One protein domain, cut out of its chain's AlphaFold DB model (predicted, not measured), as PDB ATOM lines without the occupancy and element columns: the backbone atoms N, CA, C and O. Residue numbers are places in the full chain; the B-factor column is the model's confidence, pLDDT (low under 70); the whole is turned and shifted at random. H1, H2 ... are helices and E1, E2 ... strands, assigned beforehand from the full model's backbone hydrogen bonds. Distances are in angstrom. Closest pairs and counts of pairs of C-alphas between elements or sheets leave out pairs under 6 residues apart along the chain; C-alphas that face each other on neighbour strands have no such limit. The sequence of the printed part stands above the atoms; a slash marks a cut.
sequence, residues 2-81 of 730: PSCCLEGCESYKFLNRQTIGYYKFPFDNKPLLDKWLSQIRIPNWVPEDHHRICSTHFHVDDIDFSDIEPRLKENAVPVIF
ATOM      1  N   PRO A   2      93.530  -2.302 -15.919       79.69
ATOM      2  CA  PRO A   2      93.738  -2.150 -14.482       79.69
ATOM      3  C   PRO A   2      92.906  -3.181 -13.704       79.69
ATOM      4  O   PRO A   2      91.843  -3.609 -14.156       79.69
ATOM      5  N   SER A   3      93.395  -3.577 -12.534       90.19
ATOM      6  CA  SER A   3      92.727  -4.487 -11.601       90.19
ATOM      7  C   SER A   3      92.824  -3.931 -10.180       90.19
ATOM      8  O   SER A   3      93.732  -3.163  -9.865       90.19
ATOM      9  N   CYS A   4      91.869  -4.292  -9.319       94.56
ATOM     10  CA  CYS A   4      91.951  -3.956  -7.901       94.56
ATOM     11  C   CYS A   4      92.883  -4.946  -7.188       94.56
ATOM     12  O   CYS A   4      92.803  -6.147  -7.442       94.56
ATOM     13  N   CYS A   5      93.733  -4.461  -6.281       94.31
ATOM     14  CA  CYS A   5      94.635  -5.296  -5.484       94.31
ATOM     15  C   CYS A   5      93.966  -5.963  -4.269       94.31
ATOM     16  O   CYS A   5      94.583  -6.803  -3.620       94.31
ATOM     17  N   LEU A   6      92.729  -5.588  -3.929       93.94
ATOM     18  CA  LEU A   6      92.025  -6.129  -2.766       93.94
ATOM     19  C   LEU A   6      91.399  -7.489  -3.094       93.94
ATOM     20  O   LEU A   6      90.588  -7.617  -4.015       93.94
ATOM     21  N   GLU A   7      91.773  -8.516  -2.332       91.62
ATOM     22  CA  GLU A   7      91.367  -9.892  -2.616       91.62
ATOM     23  C   GLU A   7      89.849 -10.112  -2.618       91.62
ATOM     24  O   GLU A   7      89.110  -9.704  -1.721       91.62
ATOM     25  N   GLY A   8      89.377 -10.799  -3.659       91.00
ATOM     26  CA  GLY A   8      87.953 -11.013  -3.886       91.00
ATOM     27  C   GLY A   8      87.178  -9.751  -4.265       91.00
ATOM     28  O   GLY A   8      85.949  -9.795  -4.246       91.00
ATOM     29  N   CYS A   9      87.847  -8.649  -4.625       92.69
ATOM     30  CA  CYS A   9      87.199  -7.560  -5.342       92.69
ATOM     31  C   CYS A   9      86.752  -8.045  -6.728       92.69
ATOM     32  O   CYS A   9      87.543  -8.563  -7.516       92.69
ATOM     33  N   GLU A  10      85.471  -7.852  -7.036       89.19
ATOM     34  CA  GLU A  10      84.869  -8.290  -8.297       89.19
ATOM     35  C   GLU A  10      84.555  -7.118  -9.246       89.19
ATOM     36  O   GLU A  10      83.826  -7.301 -10.217       89.19
ATOM     37  N   SER A  11      85.132  -5.927  -9.012       84.56
ATOM     38  CA  SER A  11      84.914  -4.703  -9.814       84.56
ATOM     39  C   SER A  11      85.144  -4.901 -11.314       84.56
ATOM     40  O   SER A  11      84.402  -4.365 -12.134       84.56
ATOM     41  N   TYR A  12      86.093  -5.768 -11.680       78.69
ATOM     42  CA  TYR A  12      86.373  -6.156 -13.063       78.69
ATOM     43  C   TYR A  12      85.154  -6.747 -13.806       78.69
ATOM     44  O   TYR A  12      85.108  -6.690 -15.032       78.69
ATOM     45  N   LYS A  13      84.153  -7.291 -13.094       77.75
ATOM     46  CA  LYS A  13      82.896  -7.802 -13.676       77.75
ATOM     47  C   LYS A  13      81.900  -6.691 -14.036       77.75
ATOM     48  O   LYS A  13      80.972  -6.935 -14.801       77.75
ATOM     49  N   PHE A  14      82.071  -5.493 -13.478       69.69
ATOM     50  CA  PHE A  14      81.132  -4.369 -13.589       69.69
ATOM     51  C   PHE A  14      81.586  -3.287 -14.586       69.69
ATOM     52  O   PHE A  14      80.817  -2.372 -14.881       69.69
ATOM     53  N   LEU A  15      82.781  -3.437 -15.175       64.81
ATOM     54  CA  LEU A  15      83.359  -2.542 -16.193       64.81
ATOM     55  C   LEU A  15      82.432  -2.270 -17.391       64.81
ATOM     56  O   LEU A  15      82.502  -1.207 -17.995       64.81
ATOM     57  N   ASN A  16      81.533  -3.203 -17.712       61.69
ATOM     58  CA  ASN A  16      80.582  -3.076 -18.820       61.69
ATOM     59  C   ASN A  16      79.306  -2.289 -18.447       61.69
ATOM     60  O   ASN A  16      78.371  -2.247 -19.244       61.69
ATOM     61  N   ARG A  17      79.200  -1.758 -17.218       63.22
ATOM     62  CA  ARG A  17      77.992  -1.084 -16.700       63.22
ATOM     63  C   ARG A  17      78.257   0.218 -15.943       63.22
ATOM     64  O   ARG A  17      77.337   1.019 -15.831       63.22
ATOM     65  N   GLN A  18      79.460   0.425 -15.406       69.62
ATOM     66  CA  GLN A  18      79.831   1.634 -14.662       69.62
ATOM     67  C   GLN A  18      81.286   2.031 -14.944       69.62
ATOM     68  O   GLN A  18      82.164   1.176 -15.075       69.62
ATOM     69  N   THR A  19      81.547   3.338 -14.983       80.62
ATOM     70  CA  THR A  19      82.879   3.952 -15.101       80.62
ATOM     71  C   THR A  19      83.652   3.832 -13.784       80.62
ATOM     72  O   THR A  19      83.734   4.752 -12.975       80.62
ATOM     73  N   ILE A  20      84.214   2.648 -13.544       88.50
ATOM     74  CA  ILE A  20      84.974   2.353 -12.326       88.50
ATOM     75  C   ILE A  20      86.366   2.991 -12.411       88.50
ATOM     76  O   ILE A  20      87.224   2.537 -13.170       88.50
ATOM     77  N   GLY A  21      86.597   4.025 -11.598       91.19
ATOM     78  CA  GLY A  21      87.920   4.617 -11.395       91.19
ATOM     79  C   GLY A  21      88.873   3.646 -10.687       91.19
ATOM     80  O   GLY A  21      88.443   2.859  -9.842       91.19
ATOM     81  N   TYR A  22      90.166   3.701 -11.023       94.38
ATOM     82  CA  TYR A  22      91.227   2.864 -10.443       94.38
ATOM     83  C   TYR A  22      92.353   3.737  -9.886       94.38
ATOM     84  O   TYR A  22      93.258   4.157 -10.607       94.38
ATOM     85  N   TYR A  23      92.309   3.986  -8.583       95.44
ATOM     86  CA  TYR A  23      93.191   4.929  -7.907       95.44
ATOM     87  C   TYR A  23      94.545   4.310  -7.566       95.44
ATOM     88  O   TYR A  23      94.640   3.135  -7.196       95.44
ATOM     89  N   LYS A  24      95.610   5.107  -7.706       96.38
ATOM     90  CA  LYS A  24      96.953   4.754  -7.225       96.38
ATOM     91  C   LYS A  24      96.999   4.843  -5.700       96.38
ATOM     92  O   LYS A  24      96.234   5.594  -5.101       96.38
ATOM     93  N   PHE A  25      97.938   4.128  -5.091       97.12
ATOM     94  CA  PHE A  25      98.315   4.390  -3.706       97.12
ATOM     95  C   PHE A  25      99.000   5.766  -3.595       97.12
ATOM     96  O   PHE A  25      99.757   6.132  -4.499       97.12
ATOM     97  N   PRO A  26      98.751   6.535  -2.520       96.75
ATOM     98  CA  PRO A  26      99.255   7.899  -2.374       96.75
ATOM     99  C   PRO A  26     100.704   7.911  -1.855       96.75
ATOM    100  O   PRO A  26     100.973   8.339  -0.737       96.75
ATOM    101  N   PHE A  27     101.650   7.419  -2.661       96.44
ATOM    102  CA  PHE A  27     103.067   7.285  -2.281       96.44
ATOM    103  C   PHE A  27     103.729   8.604  -1.857       96.44
ATOM    104  O   PHE A  27     104.552   8.614  -0.939       96.44
ATOM    105  N   ASP A  28     103.321   9.717  -2.470       96.19
ATOM    106  CA  ASP A  28     103.790  11.065  -2.134       96.19
ATOM    107  C   ASP A  28     103.277  11.539  -0.759       96.19
ATOM    108  O   ASP A  28     103.944  12.309  -0.067       96.19
ATOM    109  N   ASN A  29     102.118  11.035  -0.315       96.69
ATOM    110  CA  ASN A  29     101.468  11.384   0.949       96.69
ATOM    111  C   ASN A  29     101.516  10.199   1.932       96.69
ATOM    112  O   ASN A  29     100.526   9.509   2.183       96.69
ATOM    113  N   LYS A  30     102.698   9.988   2.522       96.25
ATOM    114  CA  LYS A  30     102.976   8.917   3.498       96.25
ATOM    115  C   LYS A  30     101.924   8.765   4.617       96.25
ATOM    116  O   LYS A  30     101.441   7.649   4.779       96.25
ATOM    117  N   PRO A  31     101.482   9.815   5.342       97.44
ATOM    118  CA  PRO A  31     100.473   9.636   6.390       97.44
ATOM    119  C   PRO A  31      99.071   9.292   5.854       97.44
ATOM    120  O   PRO A  31      98.240   8.806   6.621       97.44
ATOM    121  N   LEU A  32      98.776   9.510   4.566       97.12
ATOM    122  CA  LEU A  32      97.580   8.958   3.922       97.12
ATOM    123  C   LEU A  32      97.790   7.495   3.503       97.12
ATOM    124  O   LEU A  32      96.895   6.674   3.701       97.12
ATOM    125  N   LEU A  33      98.978   7.149   3.000       97.25
ATOM    126  CA  LEU A  33      99.360   5.770   2.679       97.25
ATOM    127  C   LEU A  33      99.277   4.862   3.915       97.25
ATOM    128  O   LEU A  33      98.646   3.809   3.855       97.25
ATOM    129  N   ASP A  34      99.820   5.299   5.052       96.19
ATOM    130  CA  ASP A  34      99.756   4.563   6.320       96.19
ATOM    131  C   ASP A  34      98.299   4.339   6.768       96.19
ATOM    132  O   ASP A  34      97.936   3.237   7.188       96.19
ATOM    133  N   LYS A  35      97.419   5.343   6.595       97.12
ATOM    134  CA  LYS A  35      95.972   5.183   6.832       97.12
ATOM    135  C   LYS A  35      95.367   4.131   5.903       97.12
ATOM    136  O   LYS A  35      94.658   3.256   6.396       97.12
ATOM    137  N   TRP A  36      95.648   4.169   4.598       97.38
ATOM    138  CA  TRP A  36      95.143   3.170   3.646       97.38
ATOM    139  C   TRP A  36      95.564   1.758   4.064       97.38
ATOM    140  O   TRP A  36      94.716   0.875   4.180       97.38
ATOM    141  N   LEU A  37      96.844   1.549   4.383       96.00
ATOM    142  CA  LEU A  37      97.363   0.253   4.832       96.00
ATOM    143  C   LEU A  37      96.719  -0.208   6.151       96.00
ATOM    144  O   LEU A  37      96.394  -1.389   6.288       96.00
ATOM    145  N   SER A  38      96.428   0.712   7.076       94.94
ATOM    146  CA  SER A  38      95.731   0.406   8.337       94.94
ATOM    147  C   SER A  38      94.269  -0.054   8.164       94.94
ATOM    148  O   SER A  38      93.753  -0.786   9.012       94.94
ATOM    149  N   GLN A  39      93.609   0.327   7.061       94.69
ATOM    150  CA  GLN A  39      92.264  -0.157   6.712       94.69
ATOM    151  C   GLN A  39      92.312  -1.455   5.897       94.69
ATOM    152  O   GLN A  39      91.522  -2.364   6.141       94.69
ATOM    153  N   ILE A  40      93.286  -1.572   4.989       94.62
ATOM    154  CA  ILE A  40      93.518  -2.755   4.141       94.62
ATOM    155  C   ILE A  40      93.980  -3.967   4.966       94.62
ATOM    156  O   ILE A  40      93.624  -5.096   4.657       94.62
ATOM    157  N   ARG A  41      94.753  -3.763   6.041       92.25
ATOM    158  CA  ARG A  41      95.098  -4.793   7.048       92.25
ATOM    159  C   ARG A  41      95.783  -6.068   6.517       92.25
ATOM    160  O   ARG A  41      95.873  -7.041   7.262       92.25
ATOM    161  N   ILE A  42      96.316  -6.085   5.289       91.00
ATOM    162  CA  ILE A  42      97.136  -7.208   4.804       91.00
ATOM    163  C   ILE A  42      98.499  -7.170   5.531       91.00
ATOM    164  O   ILE A  42      99.243  -6.200   5.369       91.00
ATOM    165  N   PRO A  43      98.865  -8.193   6.326       87.44
ATOM    166  CA  PRO A  43     100.088  -8.171   7.121       87.44
ATOM    167  C   PRO A  43     101.335  -8.343   6.244       87.44
ATOM    168  O   PRO A  43     101.395  -9.230   5.397       87.44
ATOM    169  N   ASN A  44     102.365  -7.531   6.501       90.25
ATOM    170  CA  ASN A  44     103.657  -7.524   5.790       90.25
ATOM    171  C   ASN A  44     103.586  -7.229   4.274       90.25
ATOM    172  O   ASN A  44     104.592  -7.377   3.583       90.25
ATOM    173  N   TRP A  45     102.431  -6.810   3.753       94.25
ATOM    174  CA  TRP A  45     102.279  -6.416   2.354       94.25
ATOM    175  C   TRP A  45     102.597  -4.933   2.160       94.25
ATOM    176  O   TRP A  45     102.225  -4.092   2.979       94.25
ATOM    177  N   VAL A  46     103.270  -4.618   1.053       94.94
ATOM    178  CA  VAL A  46     103.625  -3.255   0.652       94.94
ATOM    179  C   VAL A  46     103.105  -3.035  -0.772       94.94
ATOM    180  O   VAL A  46     103.397  -3.855  -1.644       94.94
ATOM    181  N   PRO A  47     102.342  -1.962  -1.042       96.50
ATOM    182  CA  PRO A  47     101.879  -1.659  -2.386       96.50
ATOM    183  C   PRO A  47     103.053  -1.211  -3.260       96.50
ATOM    184  O   PRO A  47     103.731  -0.237  -2.955       96.50
ATOM    185  N   GLU A  48     103.262  -1.891  -4.379       95.88
ATOM    186  CA  GLU A  48     104.073  -1.380  -5.492       95.88
ATOM    187  C   GLU A  48     103.283  -0.398  -6.376       95.88
ATOM    188  O   GLU A  48     102.056  -0.502  -6.478       95.88
ATOM    189  N   ASP A  49     104.000   0.442  -7.129       94.12
ATOM    190  CA  ASP A  49     103.524   1.418  -8.127       94.12
ATOM    191  C   ASP A  49     102.447   0.929  -9.104       94.12
ATOM    192  O   ASP A  49     101.731   1.747  -9.692       94.12
ATOM    193  N   HIS A  50     102.318  -0.382  -9.319       93.31
ATOM    194  CA  HIS A  50     101.346  -0.977 -10.234       93.31
ATOM    195  C   HIS A  50      99.981  -1.287  -9.582       93.31
ATOM    196  O   HIS A  50      98.978  -1.366 -10.293       93.31
ATOM    197  N   HIS A  51      99.904  -1.405  -8.251       95.94
ATOM    198  CA  HIS A  51      98.673  -1.759  -7.535       95.94
ATOM    199  C   HIS A  51      97.650  -0.615  -7.535       95.94
ATOM    200  O   HIS A  51      97.999   0.558  -7.376       95.94
ATOM    201  N   ARG A  52      96.363  -0.944  -7.690       95.75
ATOM    202  CA  ARG A  52      95.259   0.028  -7.677       95.75
ATOM    203  C   ARG A  52      94.155  -0.408  -6.728       95.75
ATOM    204  O   ARG A  52      93.917  -1.604  -6.570       95.75
ATOM    205  N   ILE A  53      93.426   0.559  -6.184       96.19
ATOM    206  CA  ILE A  53      92.137   0.325  -5.522       96.19
ATOM    207  C   ILE A  53      91.049   0.980  -6.372       96.19
ATOM    208  O   ILE A  53      91.168   2.144  -6.748       96.19
ATOM    209  N   CYS A  54      90.002   0.233  -6.717       95.19
ATOM    210  CA  CYS A  54      88.885   0.782  -7.485       95.19
ATOM    211  C   CYS A  54      87.898   1.589  -6.627       95.19
ATOM    212  O   CYS A  54      87.786   1.368  -5.420       95.19
ATOM    213  N   SER A  55      87.137   2.476  -7.271       94.81
ATOM    214  CA  SER A  55      86.181   3.394  -6.630       94.81
ATOM    215  C   SER A  55      85.184   2.734  -5.673       94.81
ATOM    216  O   SER A  55      84.846   3.329  -4.657       94.81
ATOM    217  N   THR A  56      84.798   1.478  -5.912       94.12
ATOM    218  CA  THR A  56      83.878   0.686  -5.067       94.12
ATOM    219  C   THR A  56      84.362   0.410  -3.634       94.12
ATOM    220  O   THR A  56      83.684  -0.306  -2.900       94.12
ATOM    221  N   HIS A  57      85.549   0.884  -3.249       96.12
ATOM    222  CA  HIS A  57      86.121   0.724  -1.907       96.12
ATOM    223  C   HIS A  57      86.100   2.003  -1.059       96.12
ATOM    224  O   HIS A  57      86.372   1.934   0.138       96.12
ATOM    225  N   PHE A  58      85.777   3.147  -1.656       96.88
ATOM    226  CA  PHE A  58      85.724   4.461  -1.008       96.88
ATOM    227  C   PHE A  58      84.266   4.860  -0.756       96.88
ATOM    228  O   PHE A  58      83.358   4.229  -1.307       96.88
ATOM    229  N   HIS A  59      84.016   5.889   0.059       95.69
ATOM    230  CA  HIS A  59      82.679   6.480   0.083       95.69
ATOM    231  C   HIS A  59      82.384   7.169  -1.259       95.69
ATOM    232  O   HIS A  59      83.306   7.602  -1.952       95.69
ATOM    233  N   VAL A  60      81.110   7.308  -1.635       93.69
ATOM    234  CA  VAL A  60      80.762   8.078  -2.847       93.69
ATOM    235  C   VAL A  60      81.175   9.541  -2.660       93.69
ATOM    236  O   VAL A  60      81.779  10.123  -3.554       93.69
ATOM    237  N   ASP A  61      80.978  10.083  -1.456       95.38
ATOM    238  CA  ASP A  61      81.387  11.448  -1.099       95.38
ATOM    239  C   ASP A  61      82.907  11.644  -0.992       95.38
ATOM    240  O   ASP A  61      83.355  12.787  -0.947       95.38
ATOM    241  N   ASP A  62      83.710  10.573  -0.952       96.44
ATOM    242  CA  ASP A  62      85.182  10.645  -0.996       96.44
ATOM    243  C   ASP A  62      85.714  10.829  -2.432       96.44
ATOM    244  O   ASP A  62      86.917  11.038  -2.627       96.44
ATOM    245  N   ILE A  63      84.837  10.734  -3.436       95.00
ATOM    246  CA  ILE A  63      85.164  10.835  -4.857       95.00
ATOM    247  C   ILE A  63      84.605  12.149  -5.416       95.00
ATOM    248  O   ILE A  63      83.403  12.405  -5.369       95.00
ATOM    249  N   ASP A  64      85.476  12.969  -5.997       93.06
ATOM    250  CA  ASP A  64      85.083  14.140  -6.772       93.06
ATOM    251  C   ASP A  64      84.827  13.736  -8.228       93.06
ATOM    252  O   ASP A  64      85.748  13.400  -8.978       93.06
ATOM    253  N   PHE A  65      83.554  13.787  -8.623       90.06
ATOM    254  CA  PHE A  65      83.075  13.546  -9.991       90.06
ATOM    255  C   PHE A  65      82.971  14.834 -10.834       90.06
ATOM    256  O   PHE A  65      82.432  14.806 -11.936       90.06
ATOM    257  N   SER A  66      83.457  15.967 -10.314       88.12
ATOM    258  CA  SER A  66      83.443  17.270 -10.997       88.12
ATOM    259  C   SER A  66      84.450  17.364 -12.151       88.12
ATOM    260  O   SER A  66      84.286  18.192 -13.045       88.12
ATOM    261  N   ASP A  67      85.489  16.526 -12.123       82.31
ATOM    262  CA  ASP A  67      86.514  16.413 -13.163       82.31
ATOM    263  C   ASP A  67      86.147  15.343 -14.208       82.31
ATOM    264  O   ASP A  67      85.440  14.378 -13.923       82.31
ATOM    265  N   ILE A  68      86.712  15.476 -15.415       83.31
ATOM    266  CA  ILE A  68      86.555  14.513 -16.528       83.31
ATOM    267  C   ILE A  68      87.021  13.100 -16.127       83.31
ATOM    268  O   ILE A  68      86.440  12.101 -16.553       83.31
ATOM    269  N   GLU A  69      88.061  13.015 -15.294       85.00
ATOM    270  CA  GLU A  69      88.478  11.788 -14.619       85.00
ATOM    271  C   GLU A  69      88.113  11.905 -13.130       85.00
ATOM    272  O   GLU A  69      88.613  12.823 -12.475       85.00
ATOM    273  N   PRO A  70      87.291  10.997 -12.562       89.75
ATOM    274  CA  PRO A  70      86.971  11.029 -11.138       89.75
ATOM    275  C   PRO A  70      88.240  10.996 -10.284       89.75
ATOM    276  O   PRO A  70      89.145  10.197 -10.544       89.75
ATOM    277  N   ARG A  71      88.307  11.838  -9.250       93.44
ATOM    278  CA  ARG A  71      89.444  11.907  -8.317       93.44
ATOM    279  C   ARG A  71      89.029  11.505  -6.912       93.44
ATOM    280  O   ARG A  71      87.865  11.600  -6.553       93.44
ATOM    281  N   LEU A  72      89.997  11.097  -6.098       96.00
ATOM    282  CA  LEU A  72      89.798  10.991  -4.654       96.00
ATOM    283  C   LEU A  72      90.100  12.324  -3.975       96.00
ATOM    284  O   LEU A  72      91.091  12.979  -4.312       96.00
ATOM    285  N   LYS A  73      89.298  12.664  -2.965       95.62
ATOM    286  CA  LYS A  73      89.576  13.770  -2.045       95.62
ATOM    287  C   LYS A  73      90.876  13.529  -1.286       95.62
ATOM    288  O   LYS A  73      91.233  12.395  -0.977       95.62
ATOM    289  N   GLU A  74      91.553  14.611  -0.910       93.88
ATOM    290  CA  GLU A  74      92.886  14.582  -0.280       93.88
ATOM    291  C   GLU A  74      92.970  13.722   1.000       93.88
ATOM    292  O   GLU A  74      94.038  13.229   1.353       93.88
ATOM    293  N   ASN A  75      91.847  13.515   1.695       94.94
ATOM    294  CA  ASN A  75      91.768  12.707   2.914       94.94
ATOM    295  C   ASN A  75      90.980  11.392   2.753       94.94
ATOM    296  O   ASN A  75      90.766  10.703   3.752       94.94
ATOM    297  N   ALA A  76      90.580  11.032   1.530       97.69
ATOM    298  CA  ALA A  76      89.837   9.809   1.238       97.69
ATOM    299  C   ALA A  76      90.626   8.551   1.631       97.69
ATOM    300  O   ALA A  76      91.829   8.434   1.368       97.69
ATOM    301  N   VAL A  77      89.940   7.571   2.218       97.75
ATOM    302  CA  VAL A  77      90.519   6.275   2.604       97.75
ATOM    303  C   VAL A  77      89.591   5.134   2.180       97.75
ATOM    304  O   VAL A  77      88.375   5.310   2.177       97.75
ATOM    305  N   PRO A  78      90.119   3.952   1.815       97.25
ATOM    306  CA  PRO A  78      89.268   2.808   1.518       97.25
ATOM    307  C   PRO A  78      88.591   2.323   2.810       97.25
ATOM    308  O   PRO A  78      89.267   2.049   3.803       97.25
ATOM    309  N   VAL A  79      87.262   2.216   2.789       96.25
ATOM    310  CA  VAL A  79      86.415   1.801   3.927       96.25
ATOM    311  C   VAL A  79      85.515   0.600   3.610       96.25
ATOM    312  O   VAL A  79      85.109  -0.114   4.525       96.25
ATOM    313  N   ILE A  80      85.229   0.325   2.331       94.75
ATOM    314  CA  ILE A  80      84.365  -0.782   1.896       94.75
ATOM    315  C   ILE A  80      85.239  -1.944   1.405       94.75
ATOM    316  O   ILE A  80      85.946  -1.813   0.408       94.75
ATOM    317  N   PHE A  81      85.177  -3.109   2.057       94.06
ATOM    318  CA  PHE A  81      86.053  -4.254   1.757       94.06
ATOM    319  C   PHE A  81      85.269  -5.555   1.484       94.06
ATOM    320  O   PHE A  81      84.304  -5.844   2.194       94.06
TER     321      PHE A  81
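Overview. This is residues 2 to 81 of the 730 residues of the protein "THAP-type domain-containing protein" of Trichomalopsis sarcophagae (UniProt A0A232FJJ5). This domain has little regular structure: loops wound round a short ribbon of two strands, E1 and E2, with one helix, H1, at one end and residues 13 to 18 sticking out at the other. The unnamed stretches 2 to 21 and 55 to 81 make much of the body. The printed part has 80 residues, 17 of them in named elements, in the order E1, H1, E2; the class is mixed and the sheet antiparallel. It is compact, with a radius of gyration of the C-alphas of 12.2 A and spans of 35 by 26 by 21 A.

Arrangement. E1, residues 22 to 24, and E2, residues 52 to 54, are antiparallel neighbours at 142 degrees between directions. N 23 and O 53 are within hydrogen-bond range at 2.8 A, as are N 53 and O 23 at 3.0 A. A tight link of 5 residues joins E1 to H1, residues 30 to 40, in which 6 of 7 O i to N i+4 pairs are within range. Residues 63 to 64 pair antiparallel with residues 71 to 72.

Along the chain. E1 begins at C-alpha 22 (91.227, 2.864, -10.443). H1 measures 15.0 A from first to last C-alpha, E1 6.8 A and E2 6.4 A. E2 ends at C-alpha 54 (88.885, 0.782, -7.485).

Size, cuts and confidence. The C-alphas farthest apart, of Asn 44 and Ser 66, are 36.1 A apart. The printed part has no cut; the link from H1 to E2, 11 residues, is long. Residues 14 to 18 have pLDDT under 70.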